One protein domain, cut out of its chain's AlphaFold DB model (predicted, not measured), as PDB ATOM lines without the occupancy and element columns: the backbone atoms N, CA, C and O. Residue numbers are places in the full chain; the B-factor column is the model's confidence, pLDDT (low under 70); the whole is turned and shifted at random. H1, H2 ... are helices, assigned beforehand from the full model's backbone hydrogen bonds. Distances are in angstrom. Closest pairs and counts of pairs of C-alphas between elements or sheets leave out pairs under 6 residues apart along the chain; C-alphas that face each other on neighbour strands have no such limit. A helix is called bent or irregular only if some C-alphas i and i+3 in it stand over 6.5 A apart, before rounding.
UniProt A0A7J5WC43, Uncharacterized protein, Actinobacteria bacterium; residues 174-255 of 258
ATOM      1  N   ARG A 174      30.171 159.778 216.406       91.75
ATOM      2  CA  ARG A 174      30.208 158.845 217.549       91.75
ATOM      3  C   ARG A 174      30.845 157.496 217.199       91.75
ATOM      4  O   ARG A 174      31.434 156.864 218.068       91.75
ATOM      5  N   ARG A 175      30.721 157.028 215.951       93.19
ATOM      6  CA  ARG A 175      31.360 155.779 215.508       93.19
ATOM      7  C   ARG A 175      32.869 155.912 215.416       93.19
ATOM      8  O   ARG A 175      33.562 155.000 215.849       93.19
ATOM      9  N   CYS A 176      33.360 157.058 214.955       92.94
ATOM     10  CA  CYS A 176      34.786 157.369 214.946       92.94
ATOM     11  C   CYS A 176      35.334 157.433 216.381       92.94
ATOM     12  O   CYS A 176      36.297 156.745 216.706       92.94
ATOM     13  N   LEU A 177      34.657 158.180 217.259       94.25
ATOM     14  CA  LEU A 177      35.055 158.362 218.662       94.25
ATOM     15  C   LEU A 177      34.964 157.085 219.511       94.25
ATOM     16  O   LEU A 177      35.569 157.019 220.572       94.25
ATOM     17  N   GLY A 178      34.239 156.060 219.052       94.56
ATOM     18  CA  GLY A 178      34.216 154.759 219.722       94.56
ATOM     19  C   GLY A 178      35.583 154.064 219.745       94.56
ATOM     20  O   GLY A 178      35.833 153.275 220.650       94.56
ATOM     21  N   CYS A 179      36.453 154.372 218.777       95.19
ATOM     22  CA  CYS A 179      37.833 153.883 218.725       95.19
ATOM     23  C   CYS A 179      38.870 155.005 218.898       95.19
ATOM     24  O   CYS A 179      39.950 154.743 219.405       95.19
ATOM     25  N   HIS A 180      38.544 156.233 218.486       94.75
ATOM     26  CA  HIS A 180      39.431 157.402 218.505       94.75
ATOM     27  C   HIS A 180      38.995 158.432 219.557       94.75
ATOM     28  O   HIS A 180      38.890 159.616 219.254       94.75
ATOM     29  N   GLY A 181      38.609 157.995 220.755       96.00
ATOM     30  CA  GLY A 181      38.138 158.907 221.809       96.00
ATOM     31  C   GLY A 181      39.253 159.773 222.404       96.00
ATOM     32  O   GLY A 181      39.015 160.915 222.781       96.00
ATOM     33  N   ASP A 182      40.472 159.246 222.402       95.94
ATOM     34  CA  ASP A 182      41.708 159.864 222.890       95.94
ATOM     35  C   ASP A 182      42.076 161.166 222.164       95.94
ATOM     36  O   ASP A 182      42.716 162.049 222.732       95.94
ATOM     37  N   ILE A 183      41.614 161.348 220.922       94.31
ATOM     38  CA  ILE A 183      41.887 162.567 220.146       94.31
ATOM     39  C   ILE A 183      41.284 163.834 220.769       94.31
ATOM     40  O   ILE A 183      41.608 164.944 220.342       94.31
ATOM     41  N   LEU A 184      40.364 163.676 221.724       95.38
ATOM     42  CA  LEU A 184      39.700 164.777 222.416       95.38
ATOM     43  C   LEU A 184      40.538 165.355 223.558       95.38
ATOM     44  O   LEU A 184      40.281 166.489 223.966       95.38
ATOM     45  N   ASP A 185      41.549 164.622 224.024       94.69
ATOM     46  CA  ASP A 185      42.280 164.930 225.255       94.69
ATOM     47  C   ASP A 185      43.449 165.908 225.045       94.69
ATOM     48  O   ASP A 185      44.181 166.227 225.983       94.69
ATOM     49  N   GLY A 186      43.642 166.427 223.829       91.25
ATOM     50  CA  GLY A 186      44.723 167.372 223.585       91.25
ATOM     51  C   GLY A 186      44.853 167.897 222.163       91.25
ATOM     52  O   GLY A 186      43.932 167.867 221.344       91.25
ATOM     53  N   THR A 187      46.044 168.428 221.895       93.81
ATOM     54  CA  THR A 187      46.443 168.913 220.573       93.81
ATOM     55  C   THR A 187      47.153 167.795 219.823       93.81
ATOM     56  O   THR A 187      48.128 167.239 220.320       93.81
ATOM     57  N   ILE A 188      46.694 167.503 218.610       91.69
ATOM     58  CA  ILE A 188      47.353 166.582 217.686       91.69
ATOM     59  C   ILE A 188      48.081 167.405 216.630       91.69
ATOM     60  O   ILE A 188      47.467 168.241 215.966       91.69
ATOM     61  N   THR A 189      49.373 167.143 216.448       90.31
ATOM     62  CA  THR A 189      50.155 167.704 215.342       90.31
ATOM     63  C   THR A 189      50.198 166.699 214.193       90.31
ATOM     64  O   THR A 189      50.608 165.553 214.370       90.31
ATOM     65  N   SER A 190      49.770 167.113 212.998       85.94
ATOM     66  CA  SER A 190      49.887 166.288 211.795       85.94
ATOM     67  C   SER A 190      51.349 166.116 211.367       85.94
ATOM     68  O   SER A 190      52.216 166.911 211.723       85.94
ATOM     69  N   ALA A 191      51.624 165.141 210.497       82.12
ATOM     70  CA  ALA A 191      52.953 164.977 209.896       82.12
ATOM     71  C   ALA A 191      53.448 166.237 209.149       82.12
ATOM     72  O   ALA A 191      54.646 166.422 208.965       82.12
ATOM     73  N   GLN A 192      52.533 167.118 208.729       81.88
ATOM     74  CA  GLN A 192      52.824 168.393 208.067       81.88
ATOM     75  C   GLN A 192      52.976 169.569 209.053       81.88
ATOM     76  O   GLN A 192      53.052 170.720 208.621       81.88
ATOM     77  N   GLY A 193      53.001 169.313 210.364       87.56
ATOM     78  CA  GLY A 193      53.169 170.343 211.391       87.56
ATOM     79  C   GLY A 193      51.917 171.184 211.651       87.56
ATOM     80  O   GLY A 193      52.040 172.337 212.067       87.56
ATOM     81  N   ILE A 194      50.723 170.646 211.365       89.62
ATOM     82  CA  ILE A 194      49.445 171.315 211.641       89.62
ATOM     83  C   ILE A 194      48.902 170.845 212.983       89.62
ATOM     84  O   ILE A 194      48.564 169.674 213.133       89.62
ATOM     85  N   ARG A 195      48.773 171.769 213.931       91.81
ATOM     86  CA  ARG A 195      48.171 171.545 215.244       91.81
ATOM     87  C   ARG A 195      46.656 171.636 215.166       91.81
ATOM     88  O   ARG A 195      46.113 172.614 214.651       91.81
ATOM     89  N   VAL A 196      45.986 170.632 215.715       91.44
ATOM     90  CA  VAL A 196      44.529 170.515 215.734       91.44
ATOM     91  C   VAL A 196      44.073 170.074 217.118       91.44
ATOM     92  O   VAL A 196      44.539 169.064 217.637       91.44
ATOM     93  N   VAL A 197      43.116 170.802 217.692       93.81
ATOM     94  CA  VAL A 197      42.412 170.407 218.919       93.81
ATOM     95  C   VAL A 197      41.019 169.923 218.522       93.81
ATOM     96  O   VAL A 197      40.124 170.726 218.255       93.81
ATOM     97  N   HIS A 198      40.833 168.604 218.418       95.12
ATOM     98  CA  HIS A 198      39.592 168.027 217.882       95.12
ATOM     99  C   HIS A 198      38.375 168.318 218.763       95.12
ATOM    100  O   HIS A 198      37.278 168.504 218.238       95.12
ATOM    101  N   SER A 199      38.558 168.418 220.081       95.44
ATOM    102  CA  SER A 199      37.475 168.758 221.009       95.44
ATOM    103  C   SER A 199      36.853 170.125 220.704       95.44
ATOM    104  O   SER A 199      35.631 170.242 220.723       95.44
ATOM    105  N   HIS A 200      37.647 171.128 220.307       93.06
ATOM    106  CA  HIS A 200      37.129 172.439 219.889       93.06
ATOM    107  C   HIS A 200      36.307 172.348 218.596       93.06
ATOM    108  O   HIS A 200      35.249 172.961 218.483       93.06
ATOM    109  N   ILE A 201      36.771 171.552 217.629       92.06
ATOM    110  CA  ILE A 201      36.099 171.355 216.336       92.06
ATOM    111  C   ILE A 201      34.739 170.673 216.528       92.06
ATOM    112  O   ILE A 201      33.737 171.102 215.955       92.06
ATOM    113  N   ILE A 202      34.693 169.636 217.363       93.00
ATOM    114  CA  ILE A 202      33.456 168.908 217.658       93.00
ATOM    115  C   ILE A 202      32.505 169.768 218.494       93.00
ATOM    116  O   ILE A 202      31.307 169.779 218.219       93.00
ATOM    117  N   ALA A 203      33.017 170.540 219.460       92.31
ATOM    118  CA  ALA A 203      32.215 171.499 220.222       92.31
ATOM    119  C   ALA A 203      31.603 172.591 219.325       92.31
ATOM    120  O   ALA A 203      30.483 173.030 219.571       92.31
ATOM    121  N   ALA A 204      32.291 172.972 218.244       90.75
ATOM    122  CA  ALA A 204      31.775 173.868 217.208       90.75
ATOM    123  C   ALA A 204      30.782 173.195 216.231       90.75
ATOM    124  O   ALA A 204      30.315 173.834 215.289       90.75
ATOM    125  N   GLY A 205      30.446 171.915 216.438       90.69
ATOM    126  CA  GLY A 205      29.442 171.181 215.666       90.69
ATOM    127  C   GLY A 205      29.944 170.570 214.356       90.69
ATOM    128  O   GLY A 205      29.129 170.157 213.531       90.69
ATOM    129  N   ALA A 206      31.258 170.507 214.122       89.50
ATOM    130  CA  ALA A 206      31.802 169.872 212.925       89.50
ATOM    131  C   ALA A 206      31.953 168.348 213.090       89.50
ATOM    132  O   ALA A 206      32.488 167.855 214.082       89.50
ATOM    133  N   ASP A 207      31.521 167.601 212.070       89.88
ATOM    134  CA  ASP A 207      31.623 166.139 212.022       89.88
ATOM    135  C   ASP A 207      32.984 165.638 211.523       89.88
ATOM    136  O   ASP A 207      33.605 166.245 210.650       89.88
ATOM    137  N   CYS A 208      33.402 164.450 211.976       90.00
ATOM    138  CA  CYS A 208      34.688 163.841 211.602       90.00
ATOM    139  C   CYS A 208      34.860 163.715 210.079       90.00
ATOM    140  O   CYS A 208      35.914 164.029 209.521       90.00
ATOM    141  N   LEU A 209      33.798 163.287 209.387       87.19
ATOM    142  CA  LEU A 209      33.803 163.086 207.935       87.19
ATOM    143  C   LEU A 209      33.880 164.386 207.135       87.19
ATOM    144  O   LEU A 209      34.118 164.332 205.929       87.19
ATOM    145  N   ARG A 210      33.709 165.549 207.776       86.31
ATOM    146  CA  ARG A 210      33.872 166.834 207.102       86.31
ATOM    147  C   ARG A 210      35.289 167.000 206.554       86.31
ATOM    148  O   ARG A 210      35.447 167.497 205.443       86.31
ATOM    149  N   CYS A 211      36.282 166.535 207.310       86.25
ATOM    150  CA  CYS A 211      37.683 166.532 206.898       86.25
ATOM    151  C   CYS A 211      38.148 165.120 206.507       86.25
ATOM    152  O   CYS A 211      38.837 164.969 205.508       86.25
ATOM    153  N   HIS A 212      37.709 164.068 207.210       87.94
ATOM    154  CA  HIS A 212      38.135 162.674 206.986       87.94
ATOM    155  C   HIS A 212      37.186 161.867 206.078       87.94
ATOM    156  O   HIS A 212      36.975 160.670 206.278       87.94
ATOM    157  N   GLY A 213      36.588 162.508 205.070       83.25
ATOM    158  CA  GLY A 213      35.476 161.941 204.290       83.25
ATOM    159  C   GLY A 213      35.776 160.654 203.507       83.25
ATOM    160  O   GLY A 213      34.850 159.917 203.174       83.25
ATOM    161  N   THR A 214      37.049 160.354 203.228       80.94
ATOM    162  CA  THR A 214      37.460 159.182 202.429       80.94
ATOM    163  C   THR A 214      38.016 158.026 203.262       80.94
ATOM    164  O   THR A 214      38.341 156.981 202.710       80.94
ATOM    165  N   ILE A 215      38.087 158.148 204.592       84.75
ATOM    166  CA  ILE A 215      38.863 157.223 205.438       84.75
ATOM    167  C   ILE A 215      38.360 155.767 205.446       84.75
ATOM    168  O   ILE A 215      39.120 154.856 205.766       84.75
ATOM    169  N   GLY A 216      37.079 155.547 205.126       85.62
ATOM    170  CA  GLY A 216      36.467 154.212 205.059       85.62
ATOM    171  C   GLY A 216      36.219 153.697 203.641       85.62
ATOM    172  O   GLY A 216      35.941 152.517 203.465       85.62
ATOM    173  N   HIS A 217      36.299 154.575 202.638       87.12
ATOM    174  CA  HIS A 217      36.069 154.248 201.231       87.12
ATOM    175  C   HIS A 217      36.941 155.160 200.377       87.12
ATOM    176  O   HIS A 217      36.515 156.249 199.985       87.12
ATOM    177  N   SER A 218      38.170 154.729 200.117       72.75
ATOM    178  CA  SER A 218      39.107 155.502 199.313       72.75
ATOM    179  C   SER A 218      39.598 154.671 198.145       72.75
ATOM    180  O   SER A 218      40.001 153.524 198.312       72.75
ATOM    181  N   THR A 219      39.601 155.270 196.959       62.78
ATOM    182  CA  THR A 219      40.239 154.700 195.764       62.78
ATOM    183  C   THR A 219      41.755 154.921 195.753       62.78
ATOM    184  O   THR A 219      42.439 154.426 194.865       62.78
ATOM    185  N   THR A 220      42.292 155.651 196.737       56.84
ATOM    186  CA  THR A 220      43.731 155.871 196.941       56.84
ATOM    187  C   THR A 220      44.077 155.694 198.421       56.84
ATOM    188  O   THR A 220      43.274 156.017 199.289       56.84
ATOM    189  N   ALA A 221      45.278 155.219 198.755       49.59
ATOM    190  CA  ALA A 221      45.683 155.034 200.158       49.59
ATOM    191  C   ALA A 221      45.761 156.354 200.969       49.59
ATOM    192  O   ALA A 221      45.953 156.332 202.183       49.59
ATOM    193  N   ALA A 222      45.611 157.512 200.315       52.75
ATOM    194  CA  ALA A 222      45.698 158.818 200.946       52.75
ATOM    195  C   ALA A 222      44.346 159.271 201.521       52.75
ATOM    196  O   ALA A 222      43.334 159.390 200.828       52.75
ATOM    197  N   THR A 223      44.358 159.598 202.811       57.34
ATOM    198  CA  THR A 223      43.307 160.402 203.443       57.34
ATOM    199  C   THR A 223      43.298 161.767 202.764       57.34
ATOM    200  O   THR A 223      44.358 162.382 202.679       57.34
ATOM    201  N   ARG A 224      42.145 162.269 202.299       65.25
ATOM    202  CA  ARG A 224      42.047 163.687 201.922       65.25
ATOM    203  C   ARG A 224      42.203 164.499 203.211       65.25
ATOM    204  O   ARG A 224      41.311 164.409 204.049       65.25
ATOM    205  N   PRO A 225      43.298 165.249 203.421       65.50
ATOM    206  CA  PRO A 225      43.418 166.074 204.613       65.50
ATOM    207  C   PRO A 225      42.366 167.187 204.565       65.50
ATOM    208  O   PRO A 225      41.934 167.594 203.479       65.50
ATOM    209  N   GLY A 226      41.989 167.710 205.734       73.69
ATOM    210  CA  GLY A 226      41.246 168.968 205.801       73.69
ATOM    211  C   GLY A 226      42.001 170.068 205.053       73.69
ATOM    212  O   GLY A 226      43.234 170.108 205.055       73.69
ATOM    213  N   THR A 227      41.272 170.940 204.367       84.12
ATOM    214  CA  THR A 227      41.877 172.072 203.658       84.12
ATOM    215  C   THR A 227      42.004 173.272 204.589       84.12
ATOM    216  O   THR A 227      41.261 173.387 205.562       84.12
ATOM    217  N   MET A 228      42.880 174.229 204.264       87.38
ATOM    218  CA  MET A 228      42.921 175.508 204.987       87.38
ATOM    219  C   MET A 228      41.532 176.167 205.036       87.38
ATOM    220  O   MET A 228      41.118 176.687 206.067       87.38
ATOM    221  N   ASN A 229      40.768 176.065 203.944       89.00
ATOM    222  CA  ASN A 229      39.409 176.592 203.864       89.00
ATOM    223  C   ASN A 229      38.422 175.904 204.826       89.00
ATOM    224  O   ASN A 229      37.400 176.489 205.167       89.00
ATOM    225  N   ASP A 230      38.689 174.674 205.272       88.81
ATOM    226  CA  ASP A 230      37.876 174.037 206.310       88.81
ATOM    227  C   ASP A 230      38.144 174.663 207.683       88.81
ATOM    228  O   ASP A 230      37.196 174.904 208.429       88.81
ATOM    229  N   CYS A 231      39.401 175.003 207.980       89.44
ATOM    230  CA  CYS A 231      39.814 175.636 209.235       89.44
ATOM    231  C   CYS A 231      39.327 177.091 209.338       89.44
ATOM    232  O   CYS A 231      38.788 177.507 210.366       89.44
ATOM    233  N   MET A 232      39.467 177.860 208.253       91.31
ATOM    234  CA  MET A 232      39.143 179.295 208.217       91.31
ATOM    235  C   MET A 232      37.642 179.601 208.344       91.31
ATOM    236  O   MET A 232      37.270 180.749 208.528       91.31
ATOM    237  N   ARG A 233      36.762 178.589 208.302       90.38
ATOM    238  CA  ARG A 233      35.323 178.754 208.601       90.38
ATOM    239  C   ARG A 233      35.052 179.185 210.040       90.38
ATOM    240  O   ARG A 233      33.999 179.761 210.319       90.38
ATOM    241  N   CYS A 234      35.967 178.830 210.937       91.44
ATOM    242  CA  CYS A 234      35.923 179.187 212.348       91.44
ATOM    243  C   CYS A 234      37.120 180.066 212.726       91.44
ATOM    244  O   CYS A 234      36.980 180.948 213.557       91.44
ATOM    245  N   HIS A 235      38.282 179.859 212.106       92.75
ATOM    246  CA  HIS A 235      39.485 180.666 212.315       92.75
ATOM    247  C   HIS A 235      39.527 181.893 211.387       92.75
ATOM    248  O   HIS A 235      40.507 182.114 210.685       92.75
ATOM    249  N   ASP A 236      38.450 182.672 211.354       92.12
ATOM    250  CA  ASP A 236      38.274 183.846 210.482       92.12
ATOM    251  C   ASP A 236      38.840 185.151 211.075       92.12
ATOM    252  O   ASP A 236      38.850 186.181 210.408       92.12
ATOM    253  N   GLY A 237      39.357 185.110 212.307       91.88
ATOM    254  CA  GLY A 237      39.794 186.292 213.050       91.88
ATOM    255  C   GLY A 237      38.691 186.938 213.889       91.88
ATOM    256  O   GLY A 237      39.010 187.780 214.724       91.88
ATOM    257  N   GLU A 238      37.436 186.509 213.733       91.25
ATOM    258  CA  GLU A 238      36.296 186.969 214.532       91.25
ATOM    259  C   GLU A 238      35.859 185.897 215.539       91.25
ATOM    260  O   GLU A 238      35.806 186.151 216.741       91.25
ATOM    261  N   LYS A 239      35.581 184.677 215.068       90.06
ATOM    262  CA  LYS A 239      35.125 183.550 215.903       90.06
ATOM    263  C   LYS A 239      36.278 182.840 216.597       90.06
ATOM    264  O   LYS A 239      36.135 182.374 217.725       90.06
ATOM    265  N   ALA A 240      37.414 182.737 215.920       91.25
ATOM    266  CA  ALA A 240      38.656 182.223 216.470       91.25
ATOM    267  C   ALA A 240      39.850 182.869 215.766       91.25
ATOM    268  O   ALA A 240      39.764 183.314 214.620       91.25
ATOM    269  N   LEU A 241      40.991 182.891 216.454       91.81
ATOM    270  CA  LEU A 241      42.229 183.468 215.933       91.81
ATOM    271  C   LEU A 241      42.640 182.787 214.617       91.81
ATOM    272  O   LEU A 241      42.926 181.590 214.598       91.81
ATOM    273  N   GLY A 242      42.717 183.570 213.540       90.62
ATOM    274  CA  GLY A 242      43.133 183.128 212.201       90.62
ATOM    275  C   GLY A 242      44.630 183.263 211.909       90.62
ATOM    276  O   GLY A 242      45.060 183.113 210.768       90.62
ATOM    277  N   ALA A 243      45.451 183.592 212.911       89.94
ATOM    278  CA  ALA A 243      46.878 183.805 212.696       89.94
ATOM    279  C   ALA A 243      47.599 182.488 212.351       89.94
ATOM    280  O   ALA A 243      47.420 181.476 213.025       89.94
ATOM    281  N   CYS A 244      48.472 182.503 211.334       89.06
ATOM    282  CA  CYS A 244      49.098 181.291 210.781       89.06
ATOM    283  C   CYS A 244      49.774 180.407 211.845       89.06
ATOM    284  O   CYS A 244      49.701 179.184 211.790       89.06
ATOM    285  N   PHE A 245      50.437 181.025 212.824       88.31
ATOM    286  CA  PHE A 245      51.203 180.323 213.856       88.31
ATOM    287  C   PHE A 245      50.332 179.601 214.892       88.31
ATOM    288  O   PHE A 245      50.865 178.848 215.703       88.31
ATOM    289  N   ILE A 246      49.014 179.820 214.897       87.88
ATOM    290  CA  ILE A 246      48.093 179.086 215.772       87.88
ATOM    291  C   ILE A 246      48.080 177.610 215.369       87.88
ATOM    292  O   ILE A 246      48.242 176.738 216.224       87.88
ATOM    293  N   CYS A 247      48.018 177.339 214.066       89.00
ATOM    294  CA  CYS A 247      47.961 175.983 213.530       89.00
ATOM    295  C   CYS A 247      49.325 175.487 213.031       89.00
ATOM    296  O   CYS A 247      49.625 174.311 213.183       89.00
ATOM    297  N   HIS A 248      50.163 176.346 212.449       89.00
ATOM    298  CA  HIS A 248      51.443 175.929 211.868       89.00
ATOM    299  C   HIS A 248      52.578 176.009 212.892       89.00
ATOM    300  O   HIS A 248      53.037 177.100 213.229       89.00
ATOM    301  N   GLU A 249      53.054 174.848 213.349       79.25
ATOM    302  CA  GLU A 249      54.111 174.737 214.366       79.25
ATOM    303  C   GLU A 249      55.494 175.165 213.847       79.25
ATOM    304  O   GLU A 249      56.321 175.654 214.609       79.25
ATOM    305  N   ASN A 250      55.716 175.097 212.531       63.00
ATOM    306  CA  ASN A 250      56.943 175.553 211.888       63.00
ATOM    307  C   ASN A 250      56.639 176.490 210.709       63.00
ATOM    308  O   ASN A 250      55.884 176.150 209.796       63.00
ATOM    309  N   ARG A 251      57.301 177.658 210.661       55.12
ATOM    310  CA  ARG A 251      57.233 178.590 209.510       55.12
ATOM    311  C   ARG A 251      57.710 177.957 208.184       55.12
ATOM    312  O   ARG A 251      57.497 178.550 207.126       55.12
ATOM    313  N   SER A 252      58.335 176.777 208.215       51.91
ATOM    314  CA  SER A 252      58.932 176.072 207.069       51.91
ATOM    315  C   SER A 252      57.956 175.279 206.189       51.91
ATOM    316  O   SER A 252      58.368 174.796 205.138       51.91
ATOM    317  N   ALA A 253      56.647 175.268 206.476       48.47
ATOM    318  CA  ALA A 253      55.643 174.870 205.474       48.47
ATOM    319  C   ALA A 253      55.538 175.863 204.282       48.47
ATOM    320  O   ALA A 253      54.724 175.676 203.383       48.47
ATOM    321  N   ARG A 254      56.382 176.911 204.243       48.91
ATOM    322  CA  ARG A 254      56.619 177.784 203.075       48.91
ATOM    323  C   ARG A 254      57.486 177.161 201.974       48.91
ATOM    324  O   ARG A 254      57.769 177.841 200.997       48.91
ATOM    325  N   ALA A 255      57.892 175.899 202.089       45.84
ATOM    326  CA  ALA A 255      58.541 175.165 201.002       45.84
ATOM    327  C   ALA A 255      57.554 174.253 200.251       45.84
ATOM    328  O   ALA A 255      57.893 173.132 199.882       45.84
TER     329      ALA A 255
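AT A GLANCE: This is residues 174 to 255 of the 258 residues of an uncharacterized protein of Actinobacteria bacterium (UniProt A0A7J5WC43). This compact domain has little regular structure: winding loops set with six short helices, H3 touching H2, and the loop of residues 216 to 221 sticking out. The printed part has 82 residues, 26 of them in H1 to H6, in chain order, with no named strand: all helix. The radius of gyration of the C-alphas is 13.4 A; the spans are 32 by 30 by 21 A.

HOW THE PARTS SIT: H3, residues 198 to 203, touches H2, residues 181 to 184; their closest C-alphas, of Ser 199 and Leu 184, are 4.8 A apart. H1, residues 174 to 177, and H2 meet only through their link. H4, residues 228 to 231, touches no helix. H5, residues 244 to 247, and H6, residues 251 to 254, are close but not clearly touching, Phe 245 and Arg 251 having the closest C-alphas, 7.6 A apart. In H3 every O i to N i+4 pair is within hydrogen-bond range; the other helices are too short for one.

IN THESE COORDINATES: H3 spans 8.5 A from C-alpha 198 at (39.592, 168.027, 217.882). H6, only just irregular at 6.51 A, ends at C-alpha 254 (56.619, 177.784, 203.075).

THE WHOLE: The printed part has no cut. The links H2 to H3, H3 to H4 and H4 to H5 are long. Residues 219 to 225 and 250 to 255 have pLDDT under 70.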